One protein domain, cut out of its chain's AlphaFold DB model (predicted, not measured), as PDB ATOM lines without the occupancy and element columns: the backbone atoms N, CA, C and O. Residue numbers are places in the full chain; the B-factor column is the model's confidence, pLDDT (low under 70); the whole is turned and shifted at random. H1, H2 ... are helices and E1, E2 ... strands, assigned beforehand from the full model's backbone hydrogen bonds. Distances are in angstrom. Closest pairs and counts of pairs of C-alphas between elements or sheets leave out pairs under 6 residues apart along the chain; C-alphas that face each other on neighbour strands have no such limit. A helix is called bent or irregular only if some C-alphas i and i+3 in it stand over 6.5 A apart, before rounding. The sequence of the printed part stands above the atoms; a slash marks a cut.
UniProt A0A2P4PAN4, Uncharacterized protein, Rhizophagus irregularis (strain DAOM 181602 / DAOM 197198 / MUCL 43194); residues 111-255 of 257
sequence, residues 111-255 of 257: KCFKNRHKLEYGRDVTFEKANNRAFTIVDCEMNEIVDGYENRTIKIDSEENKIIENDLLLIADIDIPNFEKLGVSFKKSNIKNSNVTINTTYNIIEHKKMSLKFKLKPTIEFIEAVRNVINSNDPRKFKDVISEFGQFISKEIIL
ATOM      1  N   LYS A 111       2.470 -26.446  16.884       78.69
ATOM      2  CA  LYS A 111       3.394 -27.332  16.153       78.69
ATOM      3  C   LYS A 111       4.131 -26.637  14.997       78.69
ATOM      4  O   LYS A 111       5.294 -26.964  14.747       78.69
ATOM      5  N   CYS A 112       3.516 -25.669  14.317       72.88
ATOM      6  CA  CYS A 112       4.168 -24.877  13.270       72.88
ATOM      7  C   CYS A 112       5.316 -24.035  13.851       72.88
ATOM      8  O   CYS A 112       6.433 -24.036  13.321       72.88
ATOM      9  N   PHE A 113       5.081 -23.387  14.997       77.12
ATOM     10  CA  PHE A 113       6.100 -22.598  15.696       77.12
ATOM     11  C   PHE A 113       7.201 -23.475  16.286       77.12
ATOM     12  O   PHE A 113       8.378 -23.123  16.197       77.12
ATOM     13  N   LYS A 114       6.841 -24.656  16.801       81.31
ATOM     14  CA  LYS A 114       7.784 -25.644  17.337       81.31
ATOM     15  C   LYS A 114       8.923 -25.952  16.371       81.31
ATOM     16  O   LYS A 114      10.093 -25.829  16.736       81.31
ATOM     17  N   ASN A 115       8.591 -26.321  15.135       77.75
ATOM     18  CA  ASN A 115       9.587 -26.720  14.140       77.75
ATOM     19  C   ASN A 115      10.395 -25.533  13.611       77.75
ATOM     20  O   ASN A 115      11.597 -25.681  13.357       77.75
ATOM     21  N   ARG A 116       9.740 -24.376  13.456       78.38
ATOM     22  CA  ARG A 116      10.343 -23.140  12.947       78.38
ATOM     23  C   ARG A 116      11.359 -22.555  13.922       78.38
ATOM     24  O   ARG A 116      12.483 -22.274  13.524       78.38
ATOM     25  N   HIS A 117      10.976 -22.409  15.187       81.12
ATOM     26  CA  HIS A 117      11.792 -21.756  16.215       81.12
ATOM     27  C   HIS A 117      12.612 -22.735  17.061       81.12
ATOM     28  O   HIS A 117      13.324 -22.308  17.969       81.12
ATOM     29  N   LYS A 118      12.537 -24.037  16.744       87.81
ATOM     30  CA  LYS A 118      13.265 -25.110  17.434       87.81
ATOM     31  C   LYS A 118      13.002 -25.092  18.943       87.81
ATOM     32  O   LYS A 118      13.922 -25.214  19.735       87.81
ATOM     33  N   LEU A 119      11.730 -24.976  19.326       89.25
ATOM     34  CA  LEU A 119      11.299 -24.749  20.718       89.25
ATOM     35  C   LEU A 119      11.596 -25.914  21.680       89.25
ATOM     36  O   LEU A 119      11.535 -25.751  22.889       89.25
ATOM     37  N   GLU A 120      11.926 -27.088  21.143       92.88
ATOM     38  CA  GLU A 120      12.337 -28.287  21.892       92.88
ATOM     39  C   GLU A 120      13.852 -28.332  22.188       92.88
ATOM     40  O   GLU A 120      14.336 -29.204  22.916       92.88
ATOM     41  N   TYR A 121      14.614 -27.396  21.618       93.50
ATOM     42  CA  TYR A 121      16.059 -27.291  21.788       93.50
ATOM     43  C   TYR A 121      16.373 -26.259  22.861       93.50
ATOM     44  O   TYR A 121      15.780 -25.178  22.882       93.50
ATOM     45  N   GLY A 122      17.325 -26.590  23.732       92.06
ATOM     46  CA  GLY A 122      17.834 -25.613  24.676       92.06
ATOM     47  C   GLY A 122      18.631 -24.513  23.977       92.06
ATOM     48  O   GLY A 122      18.933 -24.589  22.781       92.06
ATOM     49  N   ARG A 123      18.968 -23.480  24.740       87.00
ATOM     50  CA  ARG A 123      19.781 -22.346  24.306       87.00
ATOM     51  C   ARG A 123      20.971 -22.140  25.222       87.00
ATOM     52  O   ARG A 123      20.881 -22.445  26.410       87.00
ATOM     53  N   ASP A 124      22.072 -21.650  24.677       83.06
ATOM     54  CA  ASP A 124      23.233 -21.255  25.472       83.06
ATOM     55  C   ASP A 124      23.094 -19.828  26.041       83.06
ATOM     56  O   ASP A 124      22.048 -19.189  25.910       83.06
ATOM     57  N   VAL A 125      24.146 -19.328  26.699       74.19
ATOM     58  CA  VAL A 125      24.195 -17.961  27.257       74.19
ATOM     59  C   VAL A 125      24.086 -16.857  26.212       74.19
ATOM     60  O   VAL A 125      23.751 -15.732  26.553       74.19
ATOM     61  N   THR A 126      24.381 -17.164  24.952       72.31
ATOM     62  CA  THR A 126      24.217 -16.255  23.814       72.31
ATOM     63  C   THR A 126      22.883 -16.461  23.104       72.31
ATOM     64  O   THR A 126      22.671 -15.909  22.033       72.31
ATOM     65  N   PHE A 127      21.974 -17.247  23.691       75.56
ATOM     66  CA  PHE A 127      20.677 -17.620  23.128       75.56
ATOM     67  C   PHE A 127      20.735 -18.413  21.813       75.56
ATOM     68  O   PHE A 127      19.697 -18.690  21.188       75.56
ATOM     69  N   GLU A 128      21.919 -18.884  21.427       83.06
ATOM     70  CA  GLU A 128      22.076 -19.760  20.281       83.06
ATOM     71  C   GLU A 128      21.476 -21.132  20.593       83.06
ATOM     72  O   GLU A 128      21.502 -21.634  21.718       83.06
ATOM     73  N   LYS A 129      20.869 -21.739  19.578       88.25
ATOM     74  CA  LYS A 129      20.193 -23.032  19.698       88.25
ATOM     75  C   LYS A 129      21.226 -24.150  19.886       88.25
ATOM     76  O   LYS A 129      22.115 -24.304  19.054       88.25
ATOM     77  N   ALA A 130      21.010 -25.006  20.881       92.00
ATOM     78  CA  ALA A 130      21.820 -26.190  21.137       92.00
ATOM     79  C   ALA A 130      21.773 -27.230  20.002       92.00
ATOM     80  O   ALA A 130      20.877 -27.237  19.144       92.00
ATOM     81  N   ASN A 131      22.740 -28.148  20.018       89.62
ATOM     82  CA  ASN A 131      22.868 -29.198  19.008       89.62
ATOM     83  C   ASN A 131      21.750 -30.238  19.125       89.62
ATOM     84  O   ASN A 131      21.155 -30.625  18.115       89.62
ATOM     85  N   ASN A 132      21.420 -30.626  20.358       94.12
ATOM     86  CA  ASN A 132      20.455 -31.670  20.661       94.12
ATOM     87  C   ASN A 132      19.217 -31.113  21.374       94.12
ATOM     88  O   ASN A 132      19.262 -30.114  22.093       94.12
ATOM     89  N   ARG A 133      18.081 -31.788  21.174       93.44
ATOM     90  CA  ARG A 133      16.839 -31.479  21.890       93.44
ATOM     91  C   ARG A 133      16.903 -32.024  23.318       93.44
ATOM     92  O   ARG A 133      17.118 -33.218  23.526       93.44
ATOM     93  N   ALA A 134      16.676 -31.156  24.295       92.31
ATOM     94  CA  ALA A 134      16.638 -31.538  25.706       92.31
ATOM     95  C   ALA A 134      15.233 -31.976  26.146       92.31
ATOM     96  O   ALA A 134      15.076 -32.823  27.025       92.31
ATOM     97  N   PHE A 135      14.196 -31.417  25.512       95.06
ATOM     98  CA  PHE A 135      12.802 -31.628  25.886       95.06
ATOM     99  C   PHE A 135      11.917 -31.874  24.663       95.06
ATOM    100  O   PHE A 135      12.247 -31.509  23.543       95.06
ATOM    101  N   THR A 136      10.768 -32.498  24.893       94.38
ATOM    102  CA  THR A 136       9.661 -32.617  23.940       94.38
ATOM    103  C   THR A 136       8.467 -31.854  24.493       94.38
ATOM    104  O   THR A 136       8.136 -31.991  25.676       94.38
ATOM    105  N   ILE A 137       7.810 -31.064  23.647       92.12
ATOM    106  CA  ILE A 137       6.565 -30.386  24.017       92.12
ATOM    107  C   ILE A 137       5.442 -31.415  23.907       92.12
ATOM    108  O   ILE A 137       5.148 -31.910  22.819       92.12
ATOM    109  N   VAL A 138       4.843 -31.761  25.045       92.69
ATOM    110  CA  VAL A 138       3.737 -32.729  25.109       92.69
ATOM    111  C   VAL A 138       2.372 -32.064  25.048       92.69
ATOM    112  O   VAL A 138       1.402 -32.718  24.684       92.69
ATOM    113  N   ASP A 139       2.309 -30.789  25.416       90.25
ATOM    114  CA  ASP A 139       1.097 -29.983  25.388       90.25
ATOM    115  C   ASP A 139       1.469 -28.497  25.314       90.25
ATOM    116  O   ASP A 139       2.567 -28.111  25.736       90.25
ATOM    117  N   CYS A 140       0.573 -27.677  24.777       88.94
ATOM    118  CA  CYS A 140       0.770 -26.241  24.646       88.94
ATOM    119  C   CYS A 140      -0.552 -25.505  24.840       88.94
ATOM    120  O   CYS A 140      -1.501 -25.709  24.086       88.94
ATOM    121  N   GLU A 141      -0.568 -24.595  25.805       91.19
ATOM    122  CA  GLU A 141      -1.620 -23.597  25.947       91.19
ATOM    123  C   GLU A 141      -1.310 -22.429  25.002       91.19
ATOM    124  O   GLU A 141      -0.160 -21.985  24.919       91.19
ATOM    125  N   MET A 142      -2.313 -21.977  24.250       87.81
ATOM    126  CA  MET A 142      -2.174 -20.956  23.215       87.81
ATOM    127  C   MET A 142      -3.253 -19.896  23.408       87.81
ATOM    128  O   MET A 142      -4.433 -20.189  23.225       87.81
ATOM    129  N   ASN A 143      -2.839 -18.684  23.777       83.94
ATOM    130  CA  ASN A 143      -3.748 -17.603  24.149       83.94
ATOM    131  C   ASN A 143      -3.510 -16.367  23.278       83.94
ATOM    132  O   ASN A 143      -2.400 -15.827  23.240       83.94
ATOM    133  N   GLU A 144      -4.557 -15.912  22.588       84.06
ATOM    134  CA  GLU A 144      -4.518 -14.675  21.808       84.06
ATOM    135  C   GLU A 144      -4.402 -13.457  22.731       84.06
ATOM    136  O   GLU A 144      -5.015 -13.398  23.799       84.06
ATOM    137  N   ILE A 145      -3.617 -12.469  22.305       80.69
ATOM    138  CA  ILE A 145      -3.407 -11.215  23.025       80.69
ATOM    139  C   ILE A 145      -4.072 -10.096  22.217       80.69
ATOM    140  O   ILE A 145      -3.581  -9.710  21.159       80.69
ATOM    141  N   VAL A 146      -5.203  -9.592  22.720       76.06
ATOM    142  CA  VAL A 146      -6.082  -8.647  22.002       76.06
ATOM    143  C   VAL A 146      -5.557  -7.199  22.032       76.06
ATOM    144  O   VAL A 146      -5.838  -6.436  21.113       76.06
ATOM    145  N   ASP A 147      -4.749  -6.832  23.033       77.50
ATOM    146  CA  ASP A 147      -4.150  -5.493  23.184       77.50
ATOM    147  C   ASP A 147      -2.694  -5.580  23.664       77.50
ATOM    148  O   ASP A 147      -2.309  -5.128  24.738       77.50
ATOM    149  N   GLY A 148      -1.869  -6.282  22.891       76.38
ATOM    150  CA  GLY A 148      -0.488  -6.577  23.262       76.38
ATOM    151  C   GLY A 148       0.505  -5.457  22.970       76.38
ATOM    152  O   GLY A 148       1.648  -5.764  22.645       76.38
ATOM    153  N   TYR A 149       0.085  -4.193  22.998       83.62
ATOM    154  CA  TYR A 149       0.991  -3.069  22.782       83.62
ATOM    155  C   TYR A 149       1.782  -2.769  24.053       83.62
ATOM    156  O   TYR A 149       1.213  -2.411  25.083       83.62
ATOM    157  N   GLU A 150       3.104  -2.859  23.969       81.19
ATOM    158  CA  GLU A 150       3.990  -2.491  25.066       81.19
ATOM    159  C   GLU A 150       5.123  -1.606  24.562       81.19
ATOM    160  O   GLU A 150       5.729  -1.873  23.529       81.19
ATOM    161  N   ASN A 151       5.410  -0.537  25.298       81.88
ATOM    162  CA  ASN A 151       6.566   0.311  25.051       81.88
ATOM    163  C   ASN A 151       7.455   0.274  26.289       81.88
ATOM    164  O   ASN A 151       7.035   0.712  27.363       81.88
ATOM    165  N   ARG A 152       8.671  -0.247  26.134       75.06
ATOM    166  CA  ARG A 152       9.652  -0.334  27.213       75.06
ATOM    167  C   ARG A 152      10.968   0.302  26.806       75.06
ATOM    168  O   ARG A 152      11.418   0.199  25.667       75.06
ATOM    169  N   THR A 153      11.610   0.931  27.780       73.56
ATOM    170  CA  THR A 153      12.938   1.509  27.614       73.56
ATOM    171  C   THR A 153      13.950   0.609  28.301       73.56
ATOM    172  O   THR A 153      13.903   0.439  29.519       73.56
ATOM    173  N   ILE A 154      14.884   0.055  27.533       70.62
ATOM    174  CA  ILE A 154      15.999  -0.726  28.068       70.62
ATOM    175  C   ILE A 154      17.237   0.162  28.050       70.62
ATOM    176  O   ILE A 154      17.624   0.696  27.007       70.62
ATOM    177  N   LYS A 155      17.865   0.318  29.214       67.12
ATOM    178  CA  LYS A 155      19.190   0.927  29.329       67.12
ATOM    179  C   LYS A 155      20.225  -0.178  29.393       67.12
ATOM    180  O   LYS A 155      20.122  -1.065  30.236       67.12
ATOM    181  N   ILE A 156      21.203  -0.112  28.501       63.03
ATOM    182  CA  ILE A 156      22.317  -1.050  28.482       63.03
ATOM    183  C   ILE A 156      23.576  -0.251  28.765       63.03
ATOM    184  O   ILE A 156      24.099   0.459  27.905       63.03
ATOM    185  N   ASP A 157      24.030  -0.376  30.006       56.75
ATOM    186  CA  ASP A 157      25.275   0.199  30.490       56.75
ATOM    187  C   ASP A 157      26.391  -0.838  30.306       56.75
ATOM    188  O   ASP A 157      26.861  -1.427  31.275       56.75
ATOM    189  N   SER A 158      26.804  -1.137  29.068       51.12
ATOM    190  CA  SER A 158      28.110  -1.783  28.872       51.12
ATOM    191  C   SER A 158      28.682  -1.620  27.461       51.12
ATOM    192  O   SER A 158      27.994  -1.776  26.454       51.12
ATOM    193  N   GLU A 159      29.997  -1.391  27.407       51.06
ATOM    194  CA  GLU A 159      30.845  -1.483  26.207       51.06
ATOM    195  C   GLU A 159      30.907  -2.918  25.622       51.06
ATOM    196  O   GLU A 159      31.533  -3.144  24.588       51.06
ATOM    197  N   GLU A 160      30.287  -3.914  26.269       47.19
ATOM    198  CA  GLU A 160      30.585  -5.344  26.077       47.19
ATOM    199  C   GLU A 160      29.580  -6.100  25.205       47.19
ATOM    200  O   GLU A 160      29.818  -7.252  24.822       47.19
ATOM    201  N   ASN A 161      28.489  -5.446  24.833       46.66
ATOM    202  CA  ASN A 161      27.309  -6.108  24.316       46.66
ATOM    203  C   ASN A 161      27.002  -5.662  22.884       46.66
ATOM    204  O   ASN A 161      26.092  -4.877  22.635       46.66
ATOM    205  N   LYS A 162      27.698  -6.251  21.902       47.88
ATOM    206  CA  LYS A 162      27.110  -6.417  20.559       47.88
ATOM    207  C   LYS A 162      26.032  -7.503  20.626       47.88
ATOM    208  O   LYS A 162      26.174  -8.569  20.038       47.88
ATOM    209  N   ILE A 163      24.993  -7.239  21.411       52.38
ATOM    210  CA  ILE A 163      23.763  -8.018  21.432       52.38
ATOM    211  C   ILE A 163      23.086  -7.744  20.083       52.38
ATOM    212  O   ILE A 163      22.913  -6.584  19.704       52.38
ATOM    213  N   ILE A 164      22.773  -8.789  19.315       53.50
ATOM    214  CA  ILE A 164      21.965  -8.632  18.101       53.50
ATOM    215  C   ILE A 164      20.604  -8.096  18.549       53.50
ATOM    216  O   ILE A 164      20.088  -8.522  19.570       53.50
ATOM    217  N   GLU A 165      20.004  -7.172  17.804       52.72
ATOM    218  CA  GLU A 165      18.765  -6.471  18.182       52.72
ATOM    219  C   GLU A 165      17.642  -7.390  18.729       52.72
ATOM    220  O   GLU A 165      16.930  -7.016  19.655       52.72
ATOM    221  N   ASN A 166      17.550  -8.633  18.240       51.72
ATOM    222  CA  ASN A 166      16.597  -9.651  18.712       51.72
ATOM    223  C   ASN A 166      16.915 -10.234  20.103       51.72
ATOM    224  O   ASN A 166      16.003 -10.621  20.832       51.72
ATOM    225  N   ASP A 167      18.188 -10.307  20.476       57.41
ATOM    226  CA  ASP A 167      18.644 -10.844  21.760       57.41
ATOM    227  C   ASP A 167      18.391  -9.835  22.898       57.41
ATOM    228  O   ASP A 167      18.239 -10.232  24.053       57.41
ATOM    229  N   LEU A 168      18.252  -8.537  22.579       56.56
ATOM    230  CA  LEU A 168      17.906  -7.475  23.540       56.56
ATOM    231  C   LEU A 168      16.563  -7.747  24.230       56.56
ATOM    232  O   LEU A 168      16.431  -7.538  25.436       56.56
ATOM    233  N   LEU A 169      15.583  -8.238  23.463       57.09
ATOM    234  CA  LEU A 169      14.239  -8.557  23.947       57.09
ATOM    235  C   LEU A 169      14.262  -9.703  24.955       57.09
ATOM    236  O   LEU A 169      13.567  -9.653  25.965       57.09
ATOM    237  N   LEU A 170      15.084 -10.720  24.679       59.50
ATOM    238  CA  LEU A 170      15.244 -11.875  25.553       59.50
ATOM    239  C   LEU A 170      15.971 -11.490  26.839       59.50
ATOM    240  O   LEU A 170      15.596 -11.980  27.895       59.50
ATOM    241  N   ILE A 171      16.966 -10.600  26.753       57.69
ATOM    242  CA  ILE A 171      17.789 -10.163  27.888       57.69
ATOM    243  C   ILE A 171      17.009  -9.319  28.893       57.69
ATOM    244  O   ILE A 171      17.206  -9.496  30.093       57.69
ATOM    245  N   ALA A 172      16.106  -8.444  28.443       54.09
ATOM    246  CA  ALA A 172      15.281  -7.650  29.358       54.09
ATOM    247  C   ALA A 172      14.347  -8.488  30.240       54.09
ATOM    248  O   ALA A 172      14.006  -8.054  31.338       54.09
ATOM    249  N   ASP A 173      13.971  -9.682  29.782       58.78
ATOM    250  CA  ASP A 173      13.115 -10.598  30.537       58.78
ATOM    251  C   ASP A 173      13.929 -11.559  31.431       58.78
ATOM    252  O   ASP A 173      13.356 -12.334  32.201       58.78
ATOM    253  N   ILE A 174      15.268 -11.526  31.357       62.31
ATOM    254  CA  ILE A 174      16.145 -12.302  32.242       62.31
ATOM    255  C   ILE A 174      16.212 -11.625  33.611       62.31
ATOM    256  O   ILE A 174      16.613 -10.470  33.744       62.31
ATOM    257  N   ASP A 175      15.977 -12.402  34.663       64.00
ATOM    258  CA  ASP A 175      16.346 -12.035  36.032       64.00
ATOM    259  C   ASP A 175      17.869 -12.164  36.240       64.00
ATOM    260  O   ASP A 175      18.355 -13.119  36.854       64.00
ATOM    261  N   ILE A 176      18.634 -11.230  35.659       63.00
ATOM    262  CA  ILE A 176      20.109 -11.225  35.649       63.00
ATOM    263  C   ILE A 176      20.698 -11.525  37.043       63.00
ATOM    264  O   ILE A 176      21.539 -12.425  37.129       63.00
ATOM    265  N   PRO A 177      20.227 -10.905  38.150       62.91
ATOM    266  CA  PRO A 177      20.732 -11.201  39.492       62.91
ATOM    267  C   PRO A 177      20.615 -12.673  39.908       62.91
ATOM    268  O   PRO A 177      21.468 -13.187  40.633       62.91
ATOM    269  N   ASN A 178      19.563 -13.375  39.485       63.59
ATOM    270  CA  ASN A 178      19.400 -14.792  39.800       63.59
ATOM    271  C   ASN A 178      20.278 -15.697  38.924       63.59
ATOM    272  O   ASN A 178      20.748 -16.727  39.410       63.59
ATOM    273  N   PHE A 179      20.580 -15.303  37.686       64.31
ATOM    274  CA  PHE A 179      21.526 -16.035  36.835       64.31
ATOM    275  C   PHE A 179      22.987 -15.824  37.258       64.31
ATOM    276  O   PHE A 179      23.756 -16.787  37.271       64.31
ATOM    277  N   GLU A 180      23.357 -14.623  37.711       64.00
ATOM    278  CA  GLU A 180      24.683 -14.358  38.287       64.00
ATOM    279  C   GLU A 180      24.942 -15.215  39.536       64.00
ATOM    280  O   GLU A 180      26.005 -15.825  39.664       64.00
ATOM    281  N   LYS A 181      23.941 -15.366  40.418       65.19
ATOM    282  CA  LYS A 181      24.014 -16.280  41.578       65.19
ATOM    283  C   LYS A 181      24.214 -17.744  41.183       65.19
ATOM    284  O   LYS A 181      24.773 -18.511  41.963       65.19
ATOM    285  N   LEU A 182      23.761 -18.136  39.994       57.31
ATOM    286  CA  LEU A 182      23.932 -19.481  39.439       57.31
ATOM    287  C   LEU A 182      25.267 -19.651  38.688       57.31
ATOM    288  O   LEU A 182      25.498 -20.701  38.090       57.31
ATOM    289  N   GLY A 183      26.150 -18.646  38.720       55.31
ATOM    290  CA  GLY A 183      27.455 -18.684  38.056       55.31
ATOM    291  C   GLY A 183      27.366 -18.604  36.531       55.31
ATOM    292  O   GLY A 183      28.310 -18.986  35.838       55.31
ATOM    293  N   VAL A 184      26.236 -18.135  35.996       59.50
ATOM    294  CA  VAL A 184      26.051 -17.911  34.563       59.50
ATOM    295  C   VAL A 184      26.689 -16.577  34.199       59.50
ATOM    296  O   VAL A 184      26.199 -15.527  34.600       59.50
ATOM    297  N   SER A 185      27.772 -16.610  33.426       58.44
ATOM    298  CA  SER A 185      28.345 -15.408  32.825       58.44
ATOM    299  C   SER A 185      27.936 -15.307  31.359       58.44
ATOM    300  O   SER A 185      28.168 -16.214  30.556       58.44
ATOM    301  N   PHE A 186      27.317 -14.188  30.996       58.75
ATOM    302  CA  PHE A 186      27.061 -13.852  29.601       58.75
ATOM    303  C   PHE A 186      28.402 -13.506  28.943       58.75
ATOM    304  O   PHE A 186      29.220 -12.769  29.498       58.75
ATOM    305  N   LYS A 187      28.698 -14.138  27.805       45.56
ATOM    306  CA  LYS A 187      30.036 -14.122  27.207       45.56
ATOM    307  C   LYS A 187      30.387 -12.711  26.719       45.56
ATOM    308  O   LYS A 187      29.839 -12.242  25.729       45.56
ATOM    309  N   LYS A 188      31.352 -12.073  27.384       46.88
ATOM    310  CA  LYS A 188      31.955 -10.796  26.984       46.88
ATOM    311  C   LYS A 188      32.538 -10.912  25.571       46.88
ATOM    312  O   LYS A 188      33.355 -11.798  25.305       46.88
ATOM    313  N   SER A 189      32.114 -10.049  24.649       42.94
ATOM    314  CA  SER A 189      32.725 -10.011  23.319       42.94
ATOM    315  C   SER A 189      34.157  -9.459  23.422       42.94
ATOM    316  O   SER A 189      34.407  -8.464  24.097       42.94
ATOM    317  N   ASN A 190      35.130 -10.118  22.780       35.53
ATOM    318  CA  ASN A 190      36.529  -9.672  22.748       35.53
ATOM    319  C   ASN A 190      36.682  -8.475  21.794       35.53
ATOM    320  O   ASN A 190      37.217  -8.608  20.693       35.53
ATOM    321  N   ILE A 191      36.200  -7.301  22.193       43.03
ATOM    322  CA  ILE A 191      36.503  -6.036  21.523       43.03
ATOM    323  C   ILE A 191      37.493  -5.292  22.413       43.03
ATOM    324  O   ILE A 191      37.292  -5.177  23.617       43.03
ATOM    325  N   LYS A 192      38.613  -4.848  21.830       43.53
ATOM    326  CA  LYS A 192      39.626  -4.057  22.541       43.53
ATOM    327  C   LYS A 192      38.950  -2.839  23.172       43.53
ATOM    328  O   LYS A 192      38.410  -2.023  22.432       43.53
ATOM    329  N   ASN A 193      39.028  -2.747  24.501       36.12
ATOM    330  CA  ASN A 193      38.575  -1.621  25.316       36.12
ATOM    331  C   ASN A 193      38.887  -0.282  24.631       36.12
ATOM    332  O   ASN A 193      40.045   0.135  24.559       36.12
ATOM    333  N   SER A 194      37.859   0.393  24.133       41.03
ATOM    334  CA  SER A 194      37.884   1.841  23.978       41.03
ATOM    335  C   SER A 194      37.229   2.394  25.232       41.03
ATOM    336  O   SER A 194      36.090   2.027  25.465       41.03
ATOM    337  N   ASN A 195      37.918   3.239  26.004       47.69
ATOM    338  CA  ASN A 195      37.447   3.847  27.262       47.69
ATOM    339  C   ASN A 195      36.250   4.819  27.084       47.69
ATOM    340  O   ASN A 195      36.250   5.917  27.639       47.69
ATOM    341  N   VAL A 196      35.278   4.482  26.242       43.38
ATOM    342  CA  VAL A 196      34.112   5.297  25.922       43.38
ATOM    343  C   VAL A 196      32.887   4.492  26.320       43.38
ATOM    344  O   VAL A 196      32.393   3.664  25.558       43.38
ATOM    345  N   THR A 197      32.393   4.766  27.524       42.62
ATOM    346  CA  THR A 197      31.183   4.150  28.063       42.62
ATOM    347  C   THR A 197      29.978   4.706  27.303       42.62
ATOM    348  O   THR A 197      29.497   5.801  27.586       42.62
ATOM    349  N   ILE A 198      29.531   3.992  26.267       48.97
ATOM    350  CA  ILE A 198      28.343   4.368  25.494       48.97
ATOM    351  C   ILE A 198      27.125   3.744  26.178       48.97
ATOM    352  O   ILE A 198      26.726   2.625  25.857       48.97
ATOM    353  N   ASN A 199      26.522   4.464  27.125       57.19
ATOM    354  CA  ASN A 199      25.230   4.067  27.684       57.19
ATOM    355  C   ASN A 199      24.186   4.215  26.578       57.19
ATOM    356  O   ASN A 199      23.800   5.328  26.210       57.19
ATOM    357  N   THR A 200      23.751   3.089  26.020       62.19
ATOM    358  CA  THR A 200      22.771   3.101  24.935       62.19
ATOM    359  C   THR A 200      21.397   2.842  25.524       62.19
ATOM    360  O   THR A 200      21.183   1.887  26.272       62.19
ATOM    361  N   THR A 201      20.463   3.739  25.224       70.75
ATOM    362  CA  THR A 201      19.064   3.601  25.623       70.75
ATOM    363  C   THR A 201      18.260   3.202  24.396       70.75
ATOM    364  O   THR A 201      18.236   3.941  23.413       70.75
ATOM    365  N   TYR A 202      17.605   2.048  24.458       71.00
ATOM    366  CA  TYR A 202      16.734   1.549  23.404       71.00
ATOM    367  C   TYR A 202      15.282   1.715  23.831       71.00
ATOM    368  O   TYR A 202      14.896   1.268  24.911       71.00
ATOM    369  N   ASN A 203      14.482   2.343  22.973       77.81
ATOM    370  CA  ASN A 203      13.031   2.312  23.093       77.81
ATOM    371  C   ASN A 203      12.527   1.174  22.220       77.81
ATOM    372  O   ASN A 203      12.732   1.189  21.006       77.81
ATOM    373  N   ILE A 204      11.898   0.196  22.852       76.44
ATOM    374  CA  ILE A 204      11.351  -0.975  22.192       76.44
ATOM    375  C   ILE A 204       9.837  -0.874  22.248       76.44
ATOM    376  O   ILE A 204       9.258  -0.730  23.323       76.44
ATOM    377  N   ILE A 205       9.222  -0.982  21.077       80.81
ATOM    378  CA  ILE A 205       7.783  -1.129  20.927       80.81
ATOM    379  C   ILE A 205       7.528  -2.581  20.534       80.81
ATOM    380  O   ILE A 205       8.062  -3.045  19.530       80.81
ATOM    381  N   GLU A 206       6.729  -3.286  21.323       81.31
ATOM    382  CA  GLU A 206       6.315  -4.660  21.067       81.31
ATOM    383  C   GLU A 206       4.820  -4.703  20.776       81.31
ATOM    384  O   GLU A 206       4.003  -4.158  21.520       81.31
ATOM    385  N   HIS A 207       4.451  -5.406  19.712       81.94
ATOM    386  CA  HIS A 207       3.077  -5.753  19.384       81.94
ATOM    387  C   HIS A 207       2.873  -7.251  19.600       81.94
ATOM    388  O   HIS A 207       2.955  -8.064  18.668       81.94
ATOM    389  N   LYS A 208       2.607  -7.624  20.850       84.12
ATOM    390  CA  LYS A 208       2.312  -8.990  21.285       84.12
ATOM    391  C   LYS A 208       0.968  -9.431  20.707       84.12
ATOM    392  O   LYS A 208      -0.005  -8.685  20.713       84.12
ATOM    393  N   LYS A 209       0.922 -10.647  20.171       82.88
ATOM    394  CA  LYS A 209      -0.265 -11.200  19.494       82.88
ATOM    395  C   LYS A 209      -0.734 -12.509  20.093       82.88
ATOM    396  O   LYS A 209      -1.909 -12.841  20.001       82.88
ATOM    397  N   MET A 210       0.188 -13.284  20.646       85.19
ATOM    398  CA  MET A 210      -0.097 -14.632  21.110       85.19
ATOM    399  C   MET A 210       0.932 -15.044  22.154       85.19
ATOM    400  O   MET A 210       2.122 -14.785  21.962       85.19
ATOM    401  N   SER A 211       0.502 -15.732  23.208       89.00
ATOM    402  CA  SER A 211       1.398 -16.469  24.098       89.00
ATOM    403  C   SER A 211       1.277 -17.970  23.862       89.00
ATOM    404  O   SER A 211       0.199 -18.499  23.585       89.00
ATOM    405  N   LEU A 212       2.413 -18.658  23.938       90.31
ATOM    406  CA  LEU A 212       2.504 -20.110  23.873       90.31
ATOM    407  C   LEU A 212       3.191 -20.605  25.134       90.31
ATOM    408  O   LEU A 212       4.375 -20.332  25.334       90.31
ATOM    409  N   LYS A 213       2.464 -21.350  25.961       93.69
ATOM    410  CA  LYS A 213       2.972 -21.902  27.217       93.69
ATOM    411  C   LYS A 213       3.065 -23.416  27.126       93.69
ATOM    412  O   LYS A 213       2.084 -24.108  26.863       93.69
ATOM    413  N   PHE A 214       4.266 -23.939  27.341       92.88
ATOM    414  CA  PHE A 214       4.609 -25.322  27.044       92.88
ATOM    415  C   PHE A 214       4.576 -26.214  28.276       92.88
ATOM    416  O   PHE A 214       5.164 -25.917  29.320       92.88
ATOM    417  N   LYS A 215       4.007 -27.403  28.096       94.44
ATOM    418  CA  LYS A 215       4.255 -28.549  28.961       94.44
ATOM    419  C   LYS A 215       5.374 -29.381  28.349       94.44
ATOM    420  O   LYS A 215       5.229 -29.943  27.263       94.44
ATOM    421  N   LEU A 216       6.496 -29.465  29.055       95.06
ATOM    422  CA  LEU A 216       7.710 -30.126  28.581       95.06
ATOM    423  C   LEU A 216       7.915 -31.474  29.277       95.06
ATOM    424  O   LEU A 216       7.671 -31.606  30.477       95.06
ATOM    425  N   LYS A 217       8.418 -32.462  28.534       96.69
ATOM    426  CA  LYS A 217       9.011 -33.685  29.091       96.69
ATOM    427  C   LYS A 217      10.450 -33.838  28.604       96.69
ATOM    428  O   LYS A 217      10.684 -33.624  27.417       96.69
ATOM    429  N   PRO A 218      11.405 -34.192  29.477       96.62
ATOM    430  CA  PRO A 218      12.782 -34.417  29.058       96.62
ATOM    431  C   PRO A 218      12.869 -35.584  28.071       96.62
ATOM    432  O   PRO A 218      12.088 -36.536  28.148       96.62
ATOM    433  N   THR A 219      13.804 -35.490  27.131       97.12
ATOM    434  CA  THR A 219      14.104 -36.572  26.189       97.12
ATOM    435  C   THR A 219      14.877 -37.690  26.886       97.12
ATOM    436  O   THR A 219      15.509 -37.471  27.921       97.12
ATOM    437  N   ILE A 220      14.819 -38.907  26.339       97.25
ATOM    438  CA  ILE A 220      15.540 -40.057  26.909       97.25
ATOM    439  C   ILE A 220      17.045 -39.790  26.847       97.25
ATOM    440  O   ILE A 220      17.744 -39.986  27.836       97.25
ATOM    441  N   GLU A 221      17.507 -39.237  25.728       97.38
ATOM    442  CA  GLU A 221      18.900 -38.893  25.471       97.38
ATOM    443  C   GLU A 221      19.429 -37.880  26.499       97.38
ATOM    444  O   GLU A 221      20.515 -38.057  27.047       97.38
ATOM    445  N   PHE A 222      18.638 -36.852  26.827       97.25
ATOM    446  CA  PHE A 222      19.006 -35.882  27.859       97.25
ATOM    447  C   PHE A 222      19.069 -36.521  29.252       97.25
ATOM    448  O   PHE A 222      20.018 -36.289  30.004       97.25
ATOM    449  N   ILE A 223      18.085 -37.358  29.603       97.56
ATOM    450  CA  ILE A 223      18.060 -38.069  30.890       97.56
ATOM    451  C   ILE A 223      19.288 -38.974  31.032       97.56
ATOM    452  O   ILE A 223      19.903 -39.011  32.099       97.56
ATOM    453  N   GLU A 224      19.646 -39.712  29.983       97.56
ATOM    454  CA  GLU A 224      20.814 -40.593  29.973       97.56
ATOM    455  C   GLU A 224      22.119 -39.808  30.098       97.56
ATOM    456  O   GLU A 224      22.948 -40.159  30.940       97.56
ATOM    457  N   ALA A 225      22.275 -38.709  29.356       96.75
ATOM    458  CA  ALA A 225      23.443 -37.838  29.462       96.75
ATOM    459  C   ALA A 225      23.641 -37.326  30.901       96.75
ATOM    460  O   ALA A 225      24.732 -37.436  31.464       96.75
ATOM    461  N   VAL A 226      22.566 -36.855  31.545       96.25
ATOM    462  CA  VAL A 226      22.598 -36.402  32.945       96.25
ATOM    463  C   VAL A 226      22.935 -37.549  33.904       96.25
ATOM    464  O   VAL A 226      23.790 -37.391  34.776       96.25
ATOM    465  N   ARG A 227      22.309 -38.723  33.745       97.06
ATOM    466  CA  ARG A 227      22.585 -39.901  34.589       97.06
ATOM    467  C   ARG A 227      24.035 -40.360  34.481       97.06
ATOM    468  O   ARG A 227      24.634 -40.693  35.499       97.06
ATOM    469  N   ASN A 228      24.612 -40.340  33.282       96.56
ATOM    470  CA  ASN A 228      26.007 -40.713  33.061       96.56
ATOM    471  C   ASN A 228      26.968 -39.785  33.811       96.56
ATOM    472  O   ASN A 228      27.925 -40.260  34.426       96.56
ATOM    473  N   VAL A 229      26.693 -38.476  33.822       96.19
ATOM    474  CA  VAL A 229      27.479 -37.516  34.608       96.19
ATOM    475  C   VAL A 229      27.351 -37.795  36.103       96.19
ATOM    476  O   VAL A 229      28.378 -37.910  36.773       96.19
ATOM    477  N   ILE A 230      26.126 -37.982  36.611       95.62
ATOM    478  CA  ILE A 230      25.872 -38.299  38.028       95.62
ATOM    479  C   ILE A 230      26.637 -39.562  38.445       95.62
ATOM    480  O   ILE A 230      27.375 -39.537  39.425       95.62
ATOM    481  N   ASN A 231      26.537 -40.638  37.662       96.25
ATOM    482  CA  ASN A 231      27.211 -41.910  37.941       96.25
ATOM    483  C   ASN A 231      28.742 -41.812  37.877       96.25
ATOM    484  O   ASN A 231      29.438 -42.630  38.473       96.25
ATOM    485  N   SER A 232      29.279 -40.828  37.153       95.19
ATOM    486  CA  SER A 232      30.724 -40.625  37.055       95.19
ATOM    487  C   SER A 232      31.340 -39.940  38.279       95.19
ATOM    488  O   SER A 232      32.565 -39.911  38.380       95.19
ATOM    489  N   ASN A 233      30.520 -39.371  39.175       93.44
ATOM    490  CA  ASN A 233      30.940 -38.546  40.314       93.44
ATOM    491  C   ASN A 233      31.875 -37.369  39.950       93.44
ATOM    492  O   ASN A 233      32.516 -36.800  40.833       93.44
ATOM    493  N   ASP A 234      31.948 -36.971  38.672       94.06
ATOM    494  CA  ASP A 234      32.696 -35.793  38.225       94.06
ATOM    495  C   ASP A 234      31.729 -34.692  37.761       94.06
ATOM    496  O   ASP A 234      31.301 -34.686  36.601       94.06
ATOM    497  N   PRO A 235      31.389 -33.726  38.634       89.44
ATOM    498  CA  PRO A 235      30.442 -32.666  38.298       89.44
ATOM    499  C   PRO A 235      30.939 -31.754  37.167       89.44
ATOM    500  O   PRO A 235      30.134 -31.067  36.541       89.44
ATOM    501  N   ARG A 236      32.238 -31.753  36.837       92.44
ATOM    502  CA  ARG A 236      32.772 -30.925  35.740       92.44
ATOM    503  C   ARG A 236      32.224 -31.347  34.375       92.44
ATOM    504  O   ARG A 236      32.143 -30.512  33.477       92.44
ATOM    505  N   LYS A 237      31.776 -32.598  34.241       94.12
ATOM    506  CA  LYS A 237      31.181 -33.133  33.007       94.12
ATOM    507  C   LYS A 237      29.776 -32.599  32.718       94.12
ATOM    508  O   LYS A 237      29.285 -32.756  31.605       94.12
ATOM    509  N   PHE A 238      29.133 -31.893  33.655       92.50
ATOM    510  CA  PHE A 238      27.892 -31.166  33.345       92.50
ATOM    511  C   PHE A 238      28.096 -30.089  32.278       92.50
ATOM    512  O   PHE A 238      27.155 -29.761  31.558       92.50
ATOM    513  N   LYS A 239      29.323 -29.576  32.128       90.94
ATOM    514  CA  LYS A 239      29.665 -28.649  31.048       90.94
ATOM    515  C   LYS A 239      29.431 -29.267  29.665       90.94
ATOM    516  O   LYS A 239      28.965 -28.565  28.772       90.94
ATOM    517  N   ASP A 240      29.694 -30.563  29.515       92.88
ATOM    518  CA  ASP A 240      29.499 -31.277  28.253       92.88
ATOM    519  C   ASP A 240      27.999 -31.409  27.947       92.88
ATOM    520  O   ASP A 240      27.557 -31.091  26.846       92.88
ATOM    521  N   VAL A 241      27.188 -31.731  28.963       94.19
ATOM    522  CA  VAL A 241      25.717 -31.775  28.841       94.19
ATOM    523  C   VAL A 241      25.153 -30.412  28.437       94.19
ATOM    524  O   VAL A 241      24.347 -30.331  27.513       94.19
ATOM    525  N   ILE A 242      25.592 -29.331  29.088       91.12
ATOM    526  CA  ILE A 242      25.160 -27.965  28.751       91.12
ATOM    527  C   ILE A 242      25.565 -27.608  27.315       91.12
ATOM    528  O   ILE A 242      24.773 -27.014  26.587       91.12
ATOM    529  N   SER A 243      26.767 -27.996  26.885       90.31
ATOM    530  CA  SER A 243      27.237 -27.750  25.519       90.31
ATOM    531  C   SER A 243      26.410 -28.488  24.462       90.31
ATOM    532  O   SER A 243      26.263 -27.992  23.346       90.31
ATOM    533  N   GLU A 244      25.895 -29.676  24.773       95.00
ATOM    534  CA  GLU A 244      25.120 -30.478  23.824       95.00
ATOM    535  C   GLU A 244      23.637 -30.102  23.787       95.00
ATOM    536  O   GLU A 244      23.043 -30.021  22.708       95.00
ATOM    537  N   PHE A 245      23.041 -29.878  24.957       95.62
ATOM    538  CA  PHE A 245      21.593 -29.752  25.139       95.62
ATOM    539  C   PHE A 245      21.128 -28.320  25.426       95.62
ATOM    540  O   PHE A 245      19.930 -28.037  25.340       95.62
ATOM    541  N   GLY A 246      22.061 -27.409  25.707       91.62
ATOM    542  CA  GLY A 246      21.796 -26.024  26.075       91.62
ATOM    543  C   GLY A 246      21.706 -25.820  27.585       91.62
ATOM    544  O   GLY A 246      21.593 -26.759  28.373       91.62
ATOM    545  N   GLN A 247      21.754 -24.554  27.984       87.06
ATOM    546  CA  GLN A 247      21.672 -24.119  29.373       87.06
ATOM    547  C   GLN A 247      20.249 -23.729  29.784       87.06
ATOM    548  O   GLN A 247      19.849 -23.951  30.926       87.06
ATOM    549  N   PHE A 248      19.473 -23.176  28.850       86.62
ATOM    550  CA  PHE A 248      18.116 -22.688  29.085       86.62
ATOM    551  C   PHE A 248      17.114 -23.353  28.154       86.62
ATOM    552  O   PHE A 248      17.451 -23.745  27.042       86.62
ATOM    553  N   ILE A 249      15.857 -23.432  28.584       89.81
ATOM    554  CA  ILE A 249      14.737 -23.845  27.738       89.81
ATOM    555  C   ILE A 249      13.562 -22.900  27.971       89.81
ATOM    556  O   ILE A 249      13.206 -22.602  29.113       89.81
ATOM    557  N   SER A 250      12.951 -22.424  26.889       88.44
ATOM    558  CA  SER A 250      11.764 -21.578  26.977       88.44
ATOM    559  C   SER A 250      10.571 -22.419  27.424       88.44
ATOM    560  O   SER A 250      10.212 -23.399  26.773       88.44
ATOM    561  N   LYS A 251       9.946 -22.039  28.541       90.69
ATOM    562  CA  LYS A 251       8.667 -22.619  28.994       90.69
ATOM    563  C   LYS A 251       7.462 -21.859  28.464       90.69
ATOM    564  O   LYS A 251       6.377 -22.419  28.382       90.69
ATOM    565  N   GLU A 252       7.667 -20.605  28.107       90.31
ATOM    566  CA  GLU A 252       6.670 -19.735  27.519       90.31
ATOM    567  C   GLU A 252       7.362 -18.856  26.482       90.31
ATOM    568  O   GLU A 252       8.534 -18.509  26.652       90.31
ATOM    569  N   ILE A 253       6.662 -18.545  25.394       87.62
ATOM    570  CA  ILE A 253       7.097 -17.543  24.422       87.62
ATOM    571  C   ILE A 253       5.939 -16.629  24.058       87.62
ATOM    572  O   ILE A 253       4.790 -17.063  23.967       87.62
ATOM    573  N   ILE A 254       6.280 -15.378  23.781       86.94
ATOM    574  CA  ILE A 254       5.372 -14.400  23.201       86.94
ATOM    575  C   ILE A 254       5.703 -14.252  21.719       86.94
ATOM    576  O   ILE A 254       6.863 -14.121  21.333       86.94
ATOM    577  N   LEU A 255       4.676 -14.299  20.877       83.06
ATOM    578  CA  LEU A 255       4.777 -14.062  19.445       83.06
ATOM    579  C   LEU A 255       4.192 -12.688  19.123       83.06
ATOM    580  O   LEU A 255       3.116 -12.328  19.605       83.06
TER     581      LEU A 255
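What this domain is: This is residues 111 to 255 of the 257 residues of an uncharacterized protein of Rhizophagus irregularis (strain DAOM 181602 / DAOM 197198 / MUCL 43194) (UniProt A0A2P4PAN4). Two long paired strands, E3 and E4, make a bent ribbon that arches over a loosely filled inside, and the short strand E5 pairs with E4 on the inner side of the arch. At one foot of the arch is the helical hairpin of H4 and H5, with the small strand hairpin of E1 and E2 by the last residues of H5; beside the other leg is the short helix H2, and residues 177 to 183, with most of H3, stick out. The printed part has 145 residues, with five named helices and five named strands in the order H1 E1 E2 E3 H2 H3 E4 H4 H5 E5, a mixed class of helices and strands. The larger sheet has the order E3 - E4 - E5 and the smaller E1 - E2, both antiparallel. The whole is only just loose, close to compact, with a radius of gyration of the C-alphas of 17.8 A, and only just flat, spanning 48 by 44 by 24 A.

Where its parts are: H1 takes residues 111 to 117, 10.1 A long, and begins at C-alpha 111 at (3.394, -27.332, 16.153). E1, residues 121 to 123, is 6.7 A long, and E2, residues 129 to 133, is 9.3 A long. E3, residues 135 to 156, is the longest strand by residues and measures 32.1 A; it bends by 123 degrees at residue 138. H2, residues 165 to 172, is 11.8 A long, and H3, residues 176 to 181, is 8.7 A long. E4, residues 200 to 218, starts at C-alpha 200 at (22.771, 3.101, 24.935), measures 39.0 A and bends by 88 degrees at residue 207. H4, residues 220 to 231, is 16.2 A long. H5, residues 235 to 245, is 16.1 A long and neither bent nor irregular, but only just: C-alphas 236 and 239 are 6.1 A apart. E5, residues 252 to 255, is 10.0 A long and ends at C-alpha 255 at (4.777, -14.062, 19.445).

How they stand to each other: In the twisted sheet E3 - E4 - E5, E3 and E4 are antiparallel at 167 degrees, with N 136 and O 217 2.8 A apart and N 156 and O 200 3.0 A apart, within hydrogen-bond range. E4 and E5 are antiparallel at 130 degrees, with N 212 and O 253 at 2.9 A. H1 only grazes this sheet, with its residues 111 to 114. H2 is on the sheet at a height of 4.0 A, only just above the sheet's level, and over none of its strands; its closest C-alpha to E3 is that of Ala 172, 7.1 A from that of Ile 154. H3 is not on the sheet and is apart from H2. H4 only grazes the sheet, with its residues 220 to 223. H4 and H5 touch as a helical hairpin, closest at the C-alphas of Val 229 and Lys 237, 6.0 A, with a shallow tilt of 12 degrees, opposite ways. E1 and E2 form an antiparallel hairpin at 144 degrees, with N 130 and O 122 at 2.8 A. The closest C-alphas of E2 and H5 are those of Asn 132 and Phe 245, 5.0 A apart. Every O i to N i+4 pair is within hydrogen-bond range in H1, H3 and H4; in H2 it is 2 of 4 and in H5 4 of 7.

The domain as a whole: The two C-alphas farthest apart are those of Asp 147 and Ser 232, at 51.4 A. The printed part has no cut. The link from H3 to E4, residues 182 to 199, is long; those from E3 to H2 and from H5 to E5 are short, and the other links are tight. Residues 177 to 183, of which 177 to 181 belong to H3, stand free, as do residues 231 to 236. The mean pLDDT of the printed part is 77.0, and residues 155 to 200 are under 70.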